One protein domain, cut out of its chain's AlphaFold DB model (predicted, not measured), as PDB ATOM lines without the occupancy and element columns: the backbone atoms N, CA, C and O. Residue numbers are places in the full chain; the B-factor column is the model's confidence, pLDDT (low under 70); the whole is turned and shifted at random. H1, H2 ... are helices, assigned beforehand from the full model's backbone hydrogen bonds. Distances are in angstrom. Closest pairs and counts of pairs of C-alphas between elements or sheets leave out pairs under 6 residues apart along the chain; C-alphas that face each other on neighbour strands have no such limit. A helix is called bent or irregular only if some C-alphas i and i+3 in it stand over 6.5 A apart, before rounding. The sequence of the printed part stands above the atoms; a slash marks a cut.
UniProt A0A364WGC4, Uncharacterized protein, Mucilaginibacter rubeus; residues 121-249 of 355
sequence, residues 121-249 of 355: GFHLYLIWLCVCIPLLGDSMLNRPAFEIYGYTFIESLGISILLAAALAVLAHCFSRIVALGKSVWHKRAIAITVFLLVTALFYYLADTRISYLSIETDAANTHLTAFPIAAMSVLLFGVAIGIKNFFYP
ATOM      1  N   GLY A 121      24.830  13.619 158.608       68.50
ATOM      2  CA  GLY A 121      24.824  14.460 159.819       68.50
ATOM      3  C   GLY A 121      23.896  15.683 159.737       68.50
ATOM      4  O   GLY A 121      23.415  16.159 160.763       68.50
ATOM      5  N   PHE A 122      23.566  16.137 158.522       77.88
ATOM      6  CA  PHE A 122      22.581  17.192 158.270       77.88
ATOM      7  C   PHE A 122      21.172  16.834 158.778       77.88
ATOM      8  O   PHE A 122      20.449  17.702 159.260       77.88
ATOM      9  N   HIS A 123      20.798  15.551 158.758       81.12
ATOM     10  CA  HIS A 123      19.494  15.093 159.239       81.12
ATOM     11  C   HIS A 123      19.313  15.338 160.746       81.12
ATOM     12  O   HIS A 123      18.263  15.801 161.185       81.12
ATOM     13  N   LEU A 124      20.366  15.109 161.542       82.75
ATOM     14  CA  LEU A 124      20.366  15.384 162.985       82.75
ATOM     15  C   LEU A 124      20.186  16.875 163.288       82.75
ATOM     16  O   LEU A 124      19.472  17.225 164.228       82.75
ATOM     17  N   TYR A 125      20.822  17.737 162.495       85.44
ATOM     18  CA  TYR A 125      20.673  19.185 162.618       85.44
ATOM     19  C   TYR A 125      19.249  19.634 162.271       85.44
ATOM     20  O   TYR A 125      18.647  20.407 163.014       85.44
ATOM     21  N   LEU A 126      18.677  19.087 161.194       86.94
ATOM     22  CA  LEU A 126      17.312  19.390 160.767       86.94
ATOM     23  C   LEU A 126      16.278  18.993 161.831       86.94
ATOM     24  O   LEU A 126      15.388  19.781 162.131       86.94
ATOM     25  N   ILE A 127      16.437  17.831 162.474       87.50
ATOM     26  CA  ILE A 127      15.571  17.405 163.590       87.50
ATOM     27  C   ILE A 127      15.632  18.401 164.754       87.50
ATOM     28  O   ILE A 127      14.594  18.782 165.291       87.50
ATOM     29  N   TRP A 128      16.836  18.838 165.134       88.50
ATOM     30  CA  TRP A 128      17.014  19.839 166.190       88.50
ATOM     31  C   TRP A 128      16.322  21.157 165.847       88.50
ATOM     32  O   TRP A 128      15.629  21.725 166.688       88.50
ATOM     33  N   LEU A 129      16.459  21.613 164.604       90.12
ATOM     34  CA  LEU A 129      15.826  22.832 164.114       90.12
ATOM     35  C   LEU A 129      14.292  22.718 164.133       90.12
ATOM     36  O   LEU A 129      13.622  23.615 164.643       90.12
ATOM     37  N   CYS A 130      13.740  21.590 163.675       90.31
ATOM     38  CA  CYS A 130      12.302  21.312 163.708       90.31
ATOM     39  C   CYS A 130      11.724  21.209 165.130       90.31
ATOM     40  O   CYS A 130      10.530  21.426 165.305       90.31
ATOM     41  N   VAL A 131      12.540  20.896 166.142       90.94
ATOM     42  CA  VAL A 131      12.127  20.897 167.557       90.94
ATOM     43  C   VAL A 131      12.256  22.291 168.177       90.94
ATOM     44  O   VAL A 131      11.345  22.744 168.866       90.94
ATOM     45  N   CYS A 132      13.368  22.988 167.940       91.81
ATOM     46  CA  CYS A 132      13.658  24.258 168.603       91.81
ATOM     47  C   CYS A 132      12.847  25.434 168.056       91.81
ATOM     48  O   CYS A 132      12.405  26.258 168.850       91.81
ATOM     49  N   ILE A 133      12.636  25.533 166.737       93.06
ATOM     50  CA  ILE A 133      11.938  26.687 166.144       93.06
ATOM     51  C   ILE A 133      10.490  26.805 166.643       93.06
ATOM     52  O   ILE A 133      10.125  27.892 167.094       93.06
ATOM     53  N   PRO A 134       9.661  25.739 166.631       92.00
ATOM     54  CA  PRO A 134       8.284  25.852 167.105       92.00
ATOM     55  C   PRO A 134       8.193  26.185 168.597       92.00
ATOM     56  O   PRO A 134       7.369  27.005 168.982       92.00
ATOM     57  N   LEU A 135       9.067  25.603 169.429       93.81
ATOM     58  CA  LEU A 135       9.097  25.874 170.872       93.81
ATOM     59  C   LEU A 135       9.587  27.289 171.191       93.81
ATOM     60  O   LEU A 135       9.093  27.912 172.131       93.81
ATOM     61  N   LEU A 136      10.535  27.807 170.406       94.50
ATOM     62  CA  LEU A 136      10.976  29.195 170.504       94.50
ATOM     63  C   LEU A 136       9.843  30.147 170.123       94.50
ATOM     64  O   LEU A 136       9.555  31.065 170.884       94.50
ATOM     65  N   GLY A 137       9.169  29.895 168.998       93.19
ATOM     66  CA  GLY A 137       8.011  30.680 168.571       93.19
ATOM     67  C   GLY A 137       6.902  30.693 169.625       93.19
ATOM     68  O   GLY A 137       6.444  31.761 170.016       93.19
ATOM     69  N   ASP A 138       6.529  29.522 170.145       91.75
ATOM     70  CA  ASP A 138       5.502  29.383 171.183       91.75
ATOM     71  C   ASP A 138       5.888  30.096 172.491       91.75
ATOM     72  O   ASP A 138       5.092  30.841 173.061       91.75
ATOM     73  N   SER A 139       7.145  29.973 172.930       92.44
ATOM     74  CA  SER A 139       7.609  30.652 174.147       92.44
ATOM     75  C   SER A 139       7.697  32.169 173.971       92.44
ATOM     76  O   SER A 139       7.359  32.905 174.893       92.44
ATOM     77  N   MET A 140       8.092  32.660 172.790       92.81
ATOM     78  CA  MET A 140       8.099  34.096 172.481       92.81
ATOM     79  C   MET A 140       6.688  34.695 172.480       92.81
ATOM     80  O   MET A 140       6.514  35.836 172.905       92.81
ATOM     81  N   LEU A 141       5.671  33.933 172.061       90.00
ATOM     82  CA  LEU A 141       4.269  34.360 172.147       90.00
ATOM     83  C   LEU A 141       3.770  34.483 173.596       90.00
ATOM     84  O   LEU A 141       2.803  35.206 173.836       90.00
ATOM     85  N   ASN A 142       4.440  33.831 174.549       89.44
ATOM     86  CA  ASN A 142       4.158  33.929 175.982       89.44
ATOM     87  C   ASN A 142       4.940  35.056 176.684       89.44
ATOM     88  O   ASN A 142       4.737  35.268 177.876       89.44
ATOM     89  N   ARG A 143       5.767  35.836 175.967       92.50
ATOM     90  CA  ARG A 143       6.484  37.007 176.514       92.50
ATOM     91  C   ARG A 143       5.592  37.954 177.336       92.50
ATOM     92  O   ARG A 143       6.030  38.322 178.425       92.50
ATOM     93  N   PRO A 144       4.373  38.335 176.891       87.88
ATOM     94  CA  PRO A 144       3.548  39.287 177.639       87.88
ATOM     95  C   PRO A 144       3.145  38.796 179.033       87.88
ATOM     96  O   PRO A 144       2.941  39.605 179.933       87.88
ATOM     97  N   ALA A 145       3.089  37.475 179.248       87.75
ATOM     98  CA  ALA A 145       2.841  36.915 180.572       87.75
ATOM     99  C   ALA A 145       3.916  37.351 181.576       87.75
ATOM    100  O   ALA A 145       3.595  37.634 182.723       87.75
ATOM    101  N   PHE A 146       5.178  37.454 181.147       90.56
ATOM    102  CA  PHE A 146       6.277  37.902 182.002       90.56
ATOM    103  C   PHE A 146       6.217  39.411 182.278       90.56
ATOM    104  O   PHE A 146       6.505  39.842 183.390       90.56
ATOM    105  N   GLU A 147       5.748  40.212 181.324       89.38
ATOM    106  CA  GLU A 147       5.630  41.666 181.500       89.38
ATOM    107  C   GLU A 147       4.573  42.051 182.538       89.38
ATOM    108  O   GLU A 147       4.773  43.014 183.276       89.38
ATOM    109  N   ILE A 148       3.507  41.252 182.691       87.56
ATOM    110  CA  ILE A 148       2.525  41.437 183.776       87.56
ATOM    111  C   ILE A 148       3.185  41.358 185.160       87.56
ATOM    112  O   ILE A 148       2.771  42.066 186.076       87.56
ATOM    113  N   TYR A 149       4.229  40.540 185.330       87.25
ATOM    114  CA  TYR A 149       4.967  40.453 186.599       87.25
ATOM    115  C   TYR A 149       5.927  41.627 186.830       87.25
ATOM    116  O   TYR A 149       6.647  41.635 187.827       87.25
ATOM    117  N   GLY A 150       5.942  42.620 185.936       88.88
ATOM    118  CA  GLY A 150       6.777  43.812 186.048       88.88
ATOM    119  C   GLY A 150       8.180  43.653 185.466       88.88
ATOM    120  O   GLY A 150       9.019  44.525 185.688       88.88
ATOM    121  N   TYR A 151       8.453  42.573 184.726       93.44
ATOM    122  CA  TYR A 151       9.714  42.424 183.999       93.44
ATOM    123  C   TYR A 151       9.764  43.356 182.787       93.44
ATOM    124  O   TYR A 151       8.776  43.542 182.075       93.44
ATOM    125  N   THR A 152      10.944  43.904 182.506       95.00
ATOM    126  CA  THR A 152      11.172  44.694 181.292       95.00
ATOM    127  C   THR A 152      11.073  43.822 180.035       95.00
ATOM    128  O   THR A 152      11.186  42.595 180.091       95.00
ATOM    129  N   PHE A 153      10.925  44.449 178.865       91.50
ATOM    130  CA  PHE A 153      10.859  43.735 177.583       91.50
ATOM    131  C   PHE A 153      12.047  42.788 177.358       91.50
ATOM    132  O   PHE A 153      11.875  41.648 176.920       91.50
ATOM    133  N   ILE A 154      13.260  43.251 177.675       94.81
ATOM    134  CA  ILE A 154      14.496  42.484 177.476       94.81
ATOM    135  C   ILE A 154      14.547  41.287 178.434       94.81
ATOM    136  O   ILE A 154      14.896  40.182 178.016       94.81
ATOM    137  N   GLU A 155      14.160  41.479 179.696       93.75
ATOM    138  CA  GLU A 155      14.100  40.401 180.691       93.75
ATOM    139  C   GLU A 155      13.050  39.355 180.310       93.75
ATOM    140  O   GLU A 155      13.349  38.161 180.288       93.75
ATOM    141  N   SER A 156      11.859  39.794 179.906       94.50
ATOM    142  CA  SER A 156      10.769  38.927 179.446       94.50
ATOM    143  C   SER A 156      11.153  38.122 178.203       94.50
ATOM    144  O   SER A 156      10.831  36.934 178.098       94.50
ATOM    145  N   LEU A 157      11.896  38.728 177.270       93.56
ATOM    146  CA  LEU A 157      12.463  38.034 176.113       93.56
ATOM    147  C   LEU A 157      13.491  36.976 176.544       93.56
ATOM    148  O   LEU A 157      13.441  35.842 176.064       93.56
ATOM    149  N   GLY A 158      14.384  37.318 177.476       95.00
ATOM    150  CA  GLY A 158      15.359  36.384 178.043       95.00
ATOM    151  C   GLY A 158      14.692  35.182 178.716       95.00
ATOM    152  O   GLY A 158      15.047  34.039 178.425       95.00
ATOM    153  N   ILE A 159      13.672  35.420 179.545       94.25
ATOM    154  CA  ILE A 159      12.891  34.369 180.216       94.25
ATOM    155  C   ILE A 159      12.159  33.493 179.189       94.25
ATOM    156  O   ILE A 159      12.161  32.269 179.317       94.25
ATOM    157  N   SER A 160      11.609  34.085 178.125       93.88
ATOM    158  CA  SER A 160      10.943  33.341 177.044       93.88
ATOM    159  C   SER A 160      11.903  32.406 176.301       93.88
ATOM    160  O   SER A 160      11.562  31.260 176.010       93.88
ATOM    161  N   ILE A 161      13.135  32.852 176.029       95.12
ATOM    162  CA  ILE A 161      14.175  32.008 175.416       95.12
ATOM    163  C   ILE A 161      14.590  30.879 176.369       95.12
ATOM    164  O   ILE A 161      14.750  29.735 175.938       95.12
ATOM    165  N   LEU A 162      14.736  31.171 177.665       96.00
ATOM    166  CA  LEU A 162      15.054  30.160 178.676       96.00
ATOM    167  C   LEU A 162      13.944  29.110 178.799       96.00
ATOM    168  O   LEU A 162      14.245  27.918 178.877       96.00
ATOM    169  N   LEU A 163      12.676  29.527 178.749       94.75
ATOM    170  CA  LEU A 163      11.529  28.623 178.719       94.75
ATOM    171  C   LEU A 163      11.569  27.725 177.474       94.75
ATOM    172  O   LEU A 163      11.445  26.507 177.604       94.75
ATOM    173  N   ALA A 164      11.830  28.294 176.291       95.31
ATOM    174  CA  ALA A 164      11.975  27.526 175.054       95.31
ATOM    175  C   ALA A 164      13.094  26.481 175.156       95.31
ATOM    176  O   ALA A 164      12.907  25.323 174.776       95.31
ATOM    177  N   ALA A 165      14.251  26.865 175.704       94.44
ATOM    178  CA  ALA A 165      15.379  25.965 175.913       94.44
ATOM    179  C   ALA A 165      15.037  24.847 176.911       94.44
ATOM    180  O   ALA A 165      15.320  23.678 176.642       94.44
ATOM    181  N   ALA A 166      14.382  25.176 178.028       95.44
ATOM    182  CA  ALA A 166      13.942  24.201 179.021       95.44
ATOM    183  C   ALA A 166      12.944  23.195 178.425       95.44
ATOM    184  O   ALA A 166      13.105  21.987 178.610       95.44
ATOM    185  N   LEU A 167      11.967  23.668 177.644       94.81
ATOM    186  CA  LEU A 167      11.006  22.822 176.934       94.81
ATOM    187  C   LEU A 167      11.685  21.958 175.864       94.81
ATOM    188  O   LEU A 167      11.383  20.770 175.759       94.81
ATOM    189  N   ALA A 168      12.647  22.498 175.112       93.94
ATOM    190  CA  ALA A 168      13.397  21.738 174.114       93.94
ATOM    191  C   ALA A 168      14.250  20.632 174.754       93.94
ATOM    192  O   ALA A 168      14.277  19.499 174.259       93.94
ATOM    193  N   VAL A 169      14.911  20.924 175.882       93.75
ATOM    194  CA  VAL A 169      15.650  19.930 176.675       93.75
ATOM    195  C   VAL A 169      14.695  18.875 177.228       93.75
ATOM    196  O   VAL A 169      14.981  17.680 177.122       93.75
ATOM    197  N   LEU A 170      13.543  19.288 177.762       94.50
ATOM    198  CA  LEU A 170      12.528  18.373 178.273       94.50
ATOM    199  C   LEU A 170      11.999  17.453 177.166       94.50
ATOM    200  O   LEU A 170      11.946  16.244 177.376       94.50
ATOM    201  N   ALA A 171      11.702  17.977 175.974       92.94
ATOM    202  CA  ALA A 171      11.265  17.190 174.819       92.94
ATOM    203  C   ALA A 171      12.328  16.160 174.388       92.94
ATOM    204  O   ALA A 171      12.019  14.988 174.152       92.94
ATOM    205  N   HIS A 172      13.609  16.547 174.371       90.19
ATOM    206  CA  HIS A 172      14.717  15.636 174.065       90.19
ATOM    207  C   HIS A 172      14.892  14.537 175.122       90.19
ATOM    208  O   HIS A 172      15.115  13.361 174.791       90.19
ATOM    209  N   CYS A 173      14.773  14.909 176.395       91.88
ATOM    210  CA  CYS A 173      14.928  14.019 177.539       91.88
ATOM    211  C   CYS A 173      13.666  13.211 177.858       91.88
ATOM    212  O   CYS A 173      13.775  12.225 178.586       91.88
ATOM    213  N   PHE A 174      12.511  13.544 177.277       92.38
ATOM    214  CA  PHE A 174      11.214  12.947 177.595       92.38
ATOM    215  C   PHE A 174      11.254  11.415 177.574       92.38
ATOM    216  O   PHE A 174      10.908  10.762 178.555       92.38
ATOM    217  N   SER A 175      11.789  10.820 176.503       88.50
ATOM    218  CA  SER A 175      11.888   9.358 176.399       88.50
ATOM    219  C   SER A 175      12.795   8.733 177.466       88.50
ATOM    220  O   SER A 175      12.562   7.600 177.872       88.50
ATOM    221  N   ARG A 176      13.837   9.448 177.919       89.44
ATOM    222  CA  ARG A 176      14.737   8.982 178.988       89.44
ATOM    223  C   ARG A 176      14.050   9.058 180.344       89.44
ATOM    224  O   ARG A 176      14.162   8.111 181.109       89.44
ATOM    225  N   ILE A 177      13.320  10.142 180.600       92.06
ATOM    226  CA  ILE A 177      12.532  10.335 181.823       92.06
ATOM    227  C   ILE A 177      11.472   9.232 181.929       92.06
ATOM    228  O   ILE A 177      11.400   8.537 182.936       92.06
ATOM    229  N   VAL A 178      10.721   8.989 180.851       92.00
ATOM    230  CA  VAL A 178       9.724   7.910 180.795       92.00
ATOM    231  C   VAL A 178      10.375   6.531 180.961       92.00
ATOM    232  O   VAL A 178       9.803   5.660 181.611       92.00
ATOM    233  N   ALA A 179      11.586   6.319 180.434       89.88
ATOM    234  CA  ALA A 179      12.302   5.050 180.563       89.88
ATOM    235  C   ALA A 179      12.751   4.709 181.999       89.88
ATOM    236  O   ALA A 179      13.080   3.549 182.240       89.88
ATOM    237  N   LEU A 180      12.718   5.656 182.948       91.50
ATOM    238  CA  LEU A 180      12.991   5.386 184.368       91.50
ATOM    239  C   LEU A 180      11.934   4.465 185.008       91.50
ATOM    240  O   LEU A 180      12.211   3.794 186.001       91.50
ATOM    241  N   GLY A 181      10.725   4.402 184.439       91.06
ATOM    242  CA  GLY A 181       9.674   3.501 184.905       91.06
ATOM    243  C   GLY A 181      10.006   2.031 184.628       91.06
ATOM    244  O   GLY A 181      10.226   1.642 183.482       91.06
ATOM    245  N   LYS A 182       9.975   1.184 185.667       89.00
ATOM    246  CA  LYS A 182      10.286  -0.256 185.554       89.00
ATOM    247  C   LYS A 182       9.223  -1.049 184.780       89.00
ATOM    248  O   LYS A 182       9.562  -1.927 183.996       89.00
ATOM    249  N   SER A 183       7.941  -0.722 184.959       94.56
ATOM    250  CA  SER A 183       6.812  -1.391 184.281       94.56
ATOM    251  C   SER A 183       6.123  -0.471 183.268       94.56
ATOM    252  O   SER A 183       6.150   0.745 183.446       94.56
ATOM    253  N   VAL A 184       5.364  -1.032 182.322       91.88
ATOM    254  CA  VAL A 184       4.549  -0.266 181.356       91.88
ATOM    255  C   VAL A 184       3.615   0.747 182.035       91.88
ATOM    256  O   VAL A 184       3.555   1.896 181.603       91.88
ATOM    257  N   TRP A 185       2.945   0.364 183.128       94.25
ATOM    258  CA  TRP A 185       2.065   1.265 183.881       94.25
ATOM    259  C   TRP A 185       2.821   2.440 184.502       94.25
ATOM    260  O   TRP A 185       2.449   3.584 184.274       94.25
ATOM    261  N   HIS A 186       3.940   2.176 185.183       93.44
ATOM    262  CA  HIS A 186       4.839   3.221 185.688       93.44
ATOM    263  C   HIS A 186       5.319   4.182 184.583       93.44
ATOM    264  O   HIS A 186       5.332   5.390 184.793       93.44
ATOM    265  N   LYS A 187       5.663   3.683 183.386       91.81
ATOM    266  CA  LYS A 187       6.063   4.540 182.252       91.81
ATOM    267  C   LYS A 187       4.921   5.448 181.787       91.81
ATOM    268  O   LYS A 187       5.142   6.634 181.560       91.81
ATOM    269  N   ARG A 188       3.701   4.904 181.675       93.19
ATOM    270  CA  ARG A 188       2.498   5.680 181.328       93.19
ATOM    271  C   ARG A 188       2.179   6.727 182.390       93.19
ATOM    272  O   ARG A 188       1.927   7.866 182.028       93.19
ATOM    273  N   ALA A 189       2.260   6.366 183.669       94.81
ATOM    274  CA  ALA A 189       2.046   7.294 184.774       94.81
ATOM    275  C   ALA A 189       3.050   8.458 184.729       94.81
ATOM    276  O   ALA A 189       2.629   9.607 184.747       94.81
ATOM    277  N   ILE A 190       4.349   8.181 184.557       92.56
ATOM    278  CA  ILE A 190       5.381   9.226 184.419       92.56
ATOM    279  C   ILE A 190       5.089  10.134 183.217       92.56
ATOM    280  O   ILE A 190       5.146  11.354 183.347       92.56
ATOM    281  N   ALA A 191       4.755   9.556 182.058       93.00
ATOM    282  CA  ALA A 191       4.430  10.327 180.861       93.00
ATOM    283  C   ALA A 191       3.219  11.248 181.086       93.00
ATOM    284  O   ALA A 191       3.301  12.435 180.783       93.00
ATOM    285  N   ILE A 192       2.133  10.716 181.657       94.50
ATOM    286  CA  ILE A 192       0.914  11.474 181.969       94.50
ATOM    287  C   ILE A 192       1.225  12.594 182.964       94.50
ATOM    288  O   ILE A 192       0.839  13.730 182.717       94.50
ATOM    289  N   THR A 193       1.970  12.320 184.037       95.12
ATOM    290  CA  THR A 193       2.343  13.341 185.028       95.12
ATOM    291  C   THR A 193       3.154  14.474 184.400       95.12
ATOM    292  O   THR A 193       2.846  15.639 184.631       95.12
ATOM    293  N   VAL A 194       4.157  14.163 183.569       94.00
ATOM    294  CA  VAL A 194       4.947  15.192 182.870       94.00
ATOM    295  C   VAL A 194       4.063  16.013 181.927       94.00
ATOM    296  O   VAL A 194       4.156  17.237 181.926       94.00
ATOM    297  N   PHE A 195       3.173  15.366 181.170       93.56
ATOM    298  CA  PHE A 195       2.235  16.069 180.293       93.56
ATOM    299  C   PHE A 195       1.259  16.958 181.069       93.56
ATOM    300  O   PHE A 195       1.017  18.083 180.643       93.56
ATOM    301  N   LEU A 196       0.734  16.501 182.207       95.25
ATOM    302  CA  LEU A 196      -0.152  17.298 183.059       95.25
ATOM    303  C   LEU A 196       0.563  18.524 183.629       95.25
ATOM    304  O   LEU A 196      -0.005  19.611 183.601       95.25
ATOM    305  N   LEU A 197       1.813  18.380 184.080       95.62
ATOM    306  CA  LEU A 197       2.614  19.504 184.578       95.62
ATOM    307  C   LEU A 197       2.874  20.550 183.488       95.62
ATOM    308  O   LEU A 197       2.689  21.742 183.722       95.62
ATOM    309  N   VAL A 198       3.252  20.111 182.284       95.31
ATOM    310  CA  VAL A 198       3.464  21.015 181.141       95.31
ATOM    311  C   VAL A 198       2.149  21.665 180.698       95.31
ATOM    312  O   VAL A 198       2.122  22.854 180.403       95.31
ATOM    313  N   THR A 199       1.042  20.920 180.714       95.44
ATOM    314  CA  THR A 199      -0.292  21.452 180.392       95.44
ATOM    315  C   THR A 199      -0.729  22.509 181.401       95.44
ATOM    316  O   THR A 199      -1.223  23.555 180.997       95.44
ATOM    317  N   ALA A 200      -0.509  22.279 182.699       96.25
ATOM    318  CA  ALA A 200      -0.804  23.257 183.741       96.25
ATOM    319  C   ALA A 200       0.030  24.537 183.569       96.25
ATOM    320  O   ALA A 200      -0.510  25.637 183.671       96.25
ATOM    321  N   LEU A 201       1.319  24.398 183.237       95.12
ATOM    322  CA  LEU A 201       2.195  25.530 182.932       95.12
ATOM    323  C   LEU A 201       1.698  26.325 181.715       95.12
ATOM    324  O   LEU A 201       1.586  27.544 181.791       95.12
ATOM    325  N   PHE A 202       1.365  25.658 180.607       95.38
ATOM    326  CA  PHE A 202       0.857  26.343 179.417       95.38
ATOM    327  C   PHE A 202      -0.516  26.969 179.631       95.38
ATOM    328  O   PHE A 202      -0.765  28.055 179.119       95.38
ATOM    329  N   TYR A 203      -1.391  26.334 180.410       95.38
ATOM    330  CA  TYR A 203      -2.672  26.921 180.787       95.38
ATOM    331  C   TYR A 203      -2.476  28.213 181.581       95.38
ATOM    332  O   TYR A 203      -3.102  29.221 181.273       95.38
ATOM    333  N   TYR A 204      -1.548  28.211 182.539       94.19
ATOM    334  CA  TYR A 204      -1.194  29.399 183.313       94.19
ATOM    335  C   TYR A 204      -0.625  30.531 182.444       94.19
ATOM    336  O   TYR A 204      -1.039  31.685 182.562       94.19
ATOM    337  N   LEU A 205       0.296  30.211 181.530       92.50
ATOM    338  CA  LEU A 205       0.857  31.191 180.591       92.50
ATOM    339  C   LEU A 205      -0.201  31.729 179.615       92.50
ATOM    340  O   LEU A 205      -0.192  32.909 179.274       92.50
ATOM    341  N   ALA A 206      -1.143  30.888 179.186       91.81
ATOM    342  CA  ALA A 206      -2.243  31.299 178.323       91.81
ATOM    343  C   ALA A 206      -3.235  32.225 179.047       91.81
ATOM    344  O   ALA A 206      -3.677  33.217 178.471       91.81
ATOM    345  N   ASP A 207      -3.565  31.920 180.301       91.88
ATOM    346  CA  ASP A 207      -4.472  32.716 181.135       91.88
ATOM    347  C   ASP A 207      -3.901  34.108 181.443       91.88
ATOM    348  O   ASP A 207      -4.560  35.133 181.242       91.88
ATOM    349  N   THR A 208      -2.623  34.161 181.820       90.06
ATOM    350  CA  THR A 208      -1.893  35.423 182.019       90.06
ATOM    351  C   THR A 208      -1.795  36.225 180.722       90.06
ATOM    352  O   THR A 208      -2.093  37.416 180.711       90.06
ATOM    353  N   ARG A 209      -1.489  35.583 179.588       86.75
ATOM    354  CA  ARG A 209      -1.492  36.240 178.272       86.75
ATOM    355  C   ARG A 209      -2.854  36.843 177.910       86.75
ATOM    356  O   ARG A 209      -2.897  37.926 177.335       86.75
ATOM    357  N   ILE A 210      -3.958  36.164 178.211       87.25
ATOM    358  CA  ILE A 210      -5.306  36.694 177.948       87.25
ATOM    359  C   ILE A 210      -5.610  37.871 178.862       87.25
ATOM    360  O   ILE A 210      -6.134  38.876 178.388       87.25
ATOM    361  N   SER A 211      -5.219  37.779 180.132       86.06
ATOM    362  CA  SER A 211      -5.339  38.884 181.081       86.06
ATOM    363  C   SER A 211      -4.590  40.124 180.576       86.06
ATOM    364  O   SER A 211      -5.162  41.208 180.555       86.06
ATOM    365  N   TYR A 212      -3.369  39.960 180.053       84.06
ATOM    366  CA  TYR A 212      -2.611  41.042 179.412       84.06
ATOM    367  C   TYR A 212      -3.369  41.668 178.234       84.06
ATOM    368  O   TYR A 212      -3.608  42.872 178.210       84.06
ATOM    369  N   LEU A 213      -3.800  40.841 177.275       81.88
ATOM    370  CA  LEU A 213      -4.504  41.307 176.076       81.88
ATOM    371  C   LEU A 213      -5.821  42.016 176.418       81.88
ATOM    372  O   LEU A 213      -6.181  42.981 175.749       81.88
ATOM    373  N   SER A 214      -6.511  41.572 177.473       81.81
ATOM    374  CA  SER A 214      -7.755  42.187 177.948       81.81
ATOM    375  C   SER A 214      -7.564  43.568 178.580       81.81
ATOM    376  O   SER A 214      -8.508  44.350 178.605       81.81
ATOM    377  N   ILE A 215      -6.357  43.878 179.069       79.06
ATOM    378  CA  ILE A 215      -6.007  45.186 179.641       79.06
ATOM    379  C   ILE A 215      -5.585  46.165 178.535       79.06
ATOM    380  O   ILE A 215      -5.836  47.362 178.641       79.06
ATOM    381  N   GLU A 216      -4.939  45.667 177.479       73.19
ATOM    382  CA  GLU A 216      -4.299  46.498 176.451       73.19
ATOM    383  C   GLU A 216      -5.217  46.846 175.260       73.19
ATOM    384  O   GLU A 216      -4.921  47.774 174.507       73.19
ATOM    385  N   THR A 217      -6.337  46.134 175.066       62.91
ATOM    386  CA  THR A 217      -7.253  46.368 173.933       62.91
ATOM    387  C   THR A 217      -8.588  46.992 174.356       62.91
ATOM    388  O   THR A 217      -9.471  46.318 174.869       62.91
ATOM    389  N   ASP A 218      -8.785  48.274 174.021       59.22
ATOM    390  CA  ASP A 218     -10.061  49.010 174.171       59.22
ATOM    391  C   ASP A 218     -11.155  48.581 173.160       59.22
ATOM    392  O   ASP A 218     -12.231  49.175 173.079       59.22
ATOM    393  N   ALA A 219     -10.915  47.546 172.349       47.03
ATOM    394  CA  ALA A 219     -11.876  47.068 171.362       47.03
ATOM    395  C   ALA A 219     -11.644  45.596 170.999       47.03
ATOM    396  O   ALA A 219     -10.733  45.269 170.244       47.03
ATOM    397  N   ALA A 220     -12.529  44.728 171.488       45.22
ATOM    398  CA  ALA A 220     -13.382  43.837 170.695       45.22
ATOM    399  C   ALA A 220     -13.781  42.621 171.536       45.22
ATOM    400  O   ALA A 220     -12.954  41.984 172.178       45.22
ATOM    401  N   ASN A 221     -15.067  42.278 171.474       48.78
ATOM    402  CA  ASN A 221     -15.706  41.104 172.068       48.78
ATOM    403  C   ASN A 221     -15.187  39.770 171.489       48.78
ATOM    404  O   ASN A 221     -15.954  38.951 170.983       48.78
ATOM    405  N   THR A 222     -13.884  39.525 171.528       55.28
ATOM    406  CA  THR A 222     -13.320  38.199 171.316       55.28
ATOM    407  C   THR A 222     -13.225  37.518 172.668       55.28
ATOM    408  O   THR A 222     -12.317  37.795 173.446       55.28
ATOM    409  N   HIS A 223     -14.166  36.612 172.946       64.62
ATOM    410  CA  HIS A 223     -14.089  35.654 174.050       64.62
ATOM    411  C   HIS A 223     -12.939  34.658 173.804       64.62
ATOM    412  O   HIS A 223     -13.150  33.476 173.532       64.62
ATOM    413  N   LEU A 224     -11.703  35.151 173.835       70.69
ATOM    414  CA  LEU A 224     -10.502  34.332 173.816       70.69
ATOM    415  C   LEU A 224     -10.412  33.632 175.169       70.69
ATOM    416  O   LEU A 224     -10.326  34.270 176.213       70.69
ATOM    417  N   THR A 225     -10.479  32.307 175.146       84.88
ATOM    418  CA  THR A 225     -10.303  31.470 176.334       84.88
ATOM    419  C   THR A 225      -8.869  30.949 176.383       84.88
ATOM    420  O   THR A 225      -8.225  30.782 175.346       84.88
ATOM    421  N   ALA A 226      -8.346  30.681 177.584       88.62
ATOM    422  CA  ALA A 226      -6.979  30.166 177.764       88.62
ATOM    423  C   ALA A 226      -6.794  28.781 177.129       88.62
ATOM    424  O   ALA A 226      -5.704  28.417 176.685       88.62
ATOM    425  N   PHE A 227      -7.888  28.027 177.033       90.94
ATOM    426  CA  PHE A 227      -7.912  26.654 176.557       90.94
ATOM    427  C   PHE A 227      -7.320  26.446 175.146       90.94
ATOM    428  O   PHE A 227      -6.384  25.657 175.040       90.94
ATOM    429  N   PRO A 228      -7.776  27.115 174.064       90.44
ATOM    430  CA  PRO A 228      -7.216  26.926 172.723       90.44
ATOM    431  C   PRO A 228      -5.729  27.292 172.615       90.44
ATOM    432  O   PRO A 228      -4.995  26.611 171.901       90.44
ATOM    433  N   ILE A 229      -5.267  28.320 173.337       90.12
ATOM    434  CA  ILE A 229      -3.853  28.726 173.341       90.12
ATOM    435  C   ILE A 229      -3.011  27.643 174.024       90.12
ATOM    436  O   ILE A 229      -2.066  27.130 173.430       90.12
ATOM    437  N   ALA A 230      -3.412  27.220 175.226       93.12
ATOM    438  CA  ALA A 230      -2.725  26.167 175.966       93.12
ATOM    439  C   ALA A 230      -2.734  24.823 175.219       93.12
ATOM    440  O   ALA A 230      -1.720  24.130 175.174       93.12
ATOM    441  N   ALA A 231      -3.858  24.465 174.590       93.38
ATOM    442  CA  ALA A 231      -3.982  23.252 173.787       93.38
ATOM    443  C   ALA A 231      -3.021  23.264 172.588       93.38
ATOM    444  O   ALA A 231      -2.405  22.237 172.296       93.38
ATOM    445  N   MET A 232      -2.847  24.416 171.931       92.81
ATOM    446  CA  MET A 232      -1.894  24.560 170.832       92.81
ATOM    447  C   MET A 232      -0.445  24.398 171.311       92.81
ATOM    448  O   MET A 232       0.310  23.640 170.702       92.81
ATOM    449  N   SER A 233      -0.066  25.020 172.431       93.81
ATOM    450  CA  SER A 233       1.276  24.880 173.018       93.81
ATOM    451  C   SER A 233       1.573  23.435 173.452       93.81
ATOM    452  O   SER A 233       2.640  22.892 173.155       93.81
ATOM    453  N   VAL A 234       0.599  22.746 174.065       94.44
ATOM    454  CA  VAL A 234       0.706  21.312 174.403       94.44
ATOM    455  C   VAL A 234       0.863  20.455 173.145       94.44
ATOM    456  O   VAL A 234       1.675  19.527 173.134       94.44
ATOM    457  N   LEU A 235       0.124  20.763 172.074       94.88
ATOM    458  CA  LEU A 235       0.231  20.056 170.799       94.88
ATOM    459  C   LEU A 235       1.613  20.253 170.169       94.88
ATOM    460  O   LEU A 235       2.227  19.267 169.766       94.88
ATOM    461  N   LEU A 236       2.139  21.481 170.136       93.50
ATOM    462  CA  LEU A 236       3.488  21.766 169.631       93.50
ATOM    463  C   LEU A 236       4.562  21.030 170.433       93.50
ATOM    464  O   LEU A 236       5.473  20.438 169.852       93.50
ATOM    465  N   PHE A 237       4.425  20.991 171.757       94.00
ATOM    466  CA  PHE A 237       5.312  20.213 172.617       94.00
ATOM    467  C   PHE A 237       5.206  18.701 172.352       94.00
ATOM    468  O   PHE A 237       6.222  18.007 172.260       94.00
ATOM    469  N   GLY A 238       3.993  18.181 172.151       93.50
ATOM    470  CA  GLY A 238       3.758  16.791 171.759       93.50
ATOM    471  C   GLY A 238       4.381  16.444 170.403       93.50
ATOM    472  O   GLY A 238       5.037  15.409 170.274       93.50
ATOM    473  N   VAL A 239       4.250  17.334 169.414       93.06
ATOM    474  CA  VAL A 239       4.894  17.214 168.098       93.06
ATOM    475  C   VAL A 239       6.415  17.231 168.240       93.06
ATOM    476  O   VAL A 239       7.076  16.377 167.656       93.06
ATOM    477  N   ALA A 240       6.986  18.110 169.067       93.19
ATOM    478  CA  ALA A 240       8.424  18.145 169.339       93.19
ATOM    479  C   ALA A 240       8.943  16.822 169.939       93.19
ATOM    480  O   ALA A 240       9.964  16.287 169.494       93.19
ATOM    481  N   ILE A 241       8.213  16.240 170.900       93.00
ATOM    482  CA  ILE A 241       8.511  14.904 171.444       93.00
ATOM    483  C   ILE A 241       8.409  13.835 170.348       93.00
ATOM    484  O   ILE A 241       9.274  12.959 170.259       93.00
ATOM    485  N   GLY A 242       7.361  13.895 169.522       90.44
ATOM    486  CA  GLY A 242       7.125  12.973 168.414       90.44
ATOM    487  C   GLY A 242       8.260  12.999 167.395       90.44
ATOM    488  O   GLY A 242       8.861  11.961 167.126       90.44
ATOM    489  N   ILE A 243       8.626  14.187 166.908       90.31
ATOM    490  CA  ILE A 243       9.723  14.396 165.957       90.31
ATOM    491  C   ILE A 243      11.012  13.774 166.498       90.31
ATOM    492  O   ILE A 243      11.662  12.969 165.829       90.31
ATOM    493  N   LYS A 244      11.352  14.072 167.755       87.25
ATOM    494  CA  LYS A 244      12.557  13.529 168.377       87.25
ATOM    495  C   LYS A 244      12.481  12.014 168.617       87.25
ATOM    496  O   LYS A 244      13.518  11.364 168.638       87.25
ATOM    497  N   ASN A 245      11.318  11.416 168.849       87.12
ATOM    498  CA  ASN A 245      11.241   9.970 169.089       87.12
ATOM    499  C   ASN A 245      11.186   9.146 167.798       87.12
ATOM    500  O   ASN A 245      11.731   8.046 167.787       87.12
ATOM    501  N   PHE A 246      10.558   9.660 166.739       86.19
ATOM    502  CA  PHE A 246      10.406   8.940 165.474       86.19
ATOM    503  C   PHE A 246      11.573   9.154 164.507       86.19
ATOM    504  O   PHE A 246      11.961   8.210 163.829       86.19
ATOM    505  N   PHE A 247      12.150  10.360 164.454       84.94
ATOM    506  CA  PHE A 247      13.182  10.690 163.463       84.94
ATOM    507  C   PHE A 247      14.603  10.683 164.033       84.94
ATOM    508  O   PHE A 247      15.569  10.564 163.284       84.94
ATOM    509  N   TYR A 248      14.778  10.796 165.355       83.31
ATOM    510  CA  TYR A 248      16.121  10.813 165.932       83.31
ATOM    511  C   TYR A 248      16.761   9.418 165.887       83.31
ATOM    512  O   TYR A 248      16.157   8.453 166.363       83.31
ATOM    513  N   PRO A 249      18.011   9.291 165.404       81.75
ATOM    514  CA  PRO A 249      18.616   7.988 165.195       81.75
ATOM    515  C   PRO A 249      18.835   7.229 166.507       81.75
ATOM    516  O   PRO A 249      19.236   7.782 167.552       81.75
TER     517      PRO A 249
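AT A GLANCE: This is residues 121 to 249 of the 355 residues of an uncharacterized protein of Mucilaginibacter rubeus (UniProt A0A364WGC4). Two pairs of helices are stacked crosswise: H1 and H5, side by side and running opposite ways, cross over H3 and H4, a long helical hairpin whose two helices touch near its turn and are spread apart farther along, with H2 touching both. Short H2 fits between H3 and H4 at the hairpin's other end, H4 is the longest helix, and residues 215 to 221, of which 215 and 216 belong to H4, stick out at one end of the model. The printed part has 129 residues with five named helices, in the order H1, H2, H3, H4, H5, and no named strand; its class is all helix. It is only just compact, close to loose, with a radius of gyration of the C-alphas of 16.5 A, and its C-alphas span 52 by 36 by 24 A along the three main axes.

HOW THE PARTS SIT: The longest helix is H4, residues 184 to 216. H5, residues 226 to 246, touches it at a steep tilt of 41 degrees, opposite ways, and the two form a helical hairpin. Their closest C-alphas are those of Tyr 203 and Ala 230, 4.9 A apart, and H4 touches H5 with residues 198 to 210 alone, H5 touches H4 with residues 226 to 234 alone. H3, residues 153 to 179, touches H4 at a shallow tilt of 15 degrees, opposite ways, also as a helical hairpin. H3 touches H4 with residues 174 to 179 alone, and H4 touches H3 with residues 187 to 191 alone; the closest C-alphas, of Val 178 and Lys 187, are 5.2 A apart. H2, residues 143 to 148, touches residues 205 to 212 of H4 alone, with the C-alphas of Ala 145 and Arg 209 closest at 5.0 A. H2 also touches residues 153 to 160 of H3 alone, with the C-alphas of Phe 146 and Ser 156 closest at 5.3 A. H3 is the hub, touching four helices. H5 touches it at a steep tilt of 50 degrees, the same way, and the closest C-alphas are those of Ala 171 and Ile 241, 4.9 A apart. H1, residues 121 to 141, touches H3 with residues 131 to 140 alone, at a steep tilt of 51 degrees, opposite ways; the C-alphas of Leu 136 and Ala 164 are closest at 4.9 A. H1 touches H5 at a shallow tilt of 10 degrees, opposite ways, with the C-alphas of Val 131 and Ala 240 closest at 4.9 A. The helix packing is mostly crossed: of 7 touching pairs, 2 are at a shallow tilt. H1 and H4 are near each other, H2 and H5 are apart, and H1 and H2 meet only through their link. Every O i to N i+4 pair is within hydrogen-bond range in H2, H4 and H5, against 15 of 17 in H1 and 21 of 23 in H3.

IN THESE COORDINATES: H4 is 47.8 A long, from C-alpha 184 at (4.549, -0.266, 181.356) to C-alpha 216 at (-4.299, 46.498, 176.451). H3 is 38.8 A long and irregular, with C-alphas 172 and 175 7.3 A apart and a kink of 49 degrees near residue 173. H1 is 31.2 A long and begins at C-alpha 121 at (24.824, 14.460, 159.819); it is neither bent nor irregular, but only just: C-alphas 131 and 134 are 6.3 A apart. H5 is 30.1 A long and ends at C-alpha 246 at (10.406, 8.940, 165.474). H2 is 9.4 A long.

THE WHOLE: The two C-alphas farthest apart are those of Lys 182 and Asp 218, 54.5 A. The printed part has no cut. The links H1 to H2, H2 to H3 and H3 to H4 are tight, the link H4 to H5 with 9 residues is short, and no link is long. Residues 215 to 221 stand free. The mean pLDDT of the printed part is 88.8, and residue 121 and residues 217 to 223 are under 70.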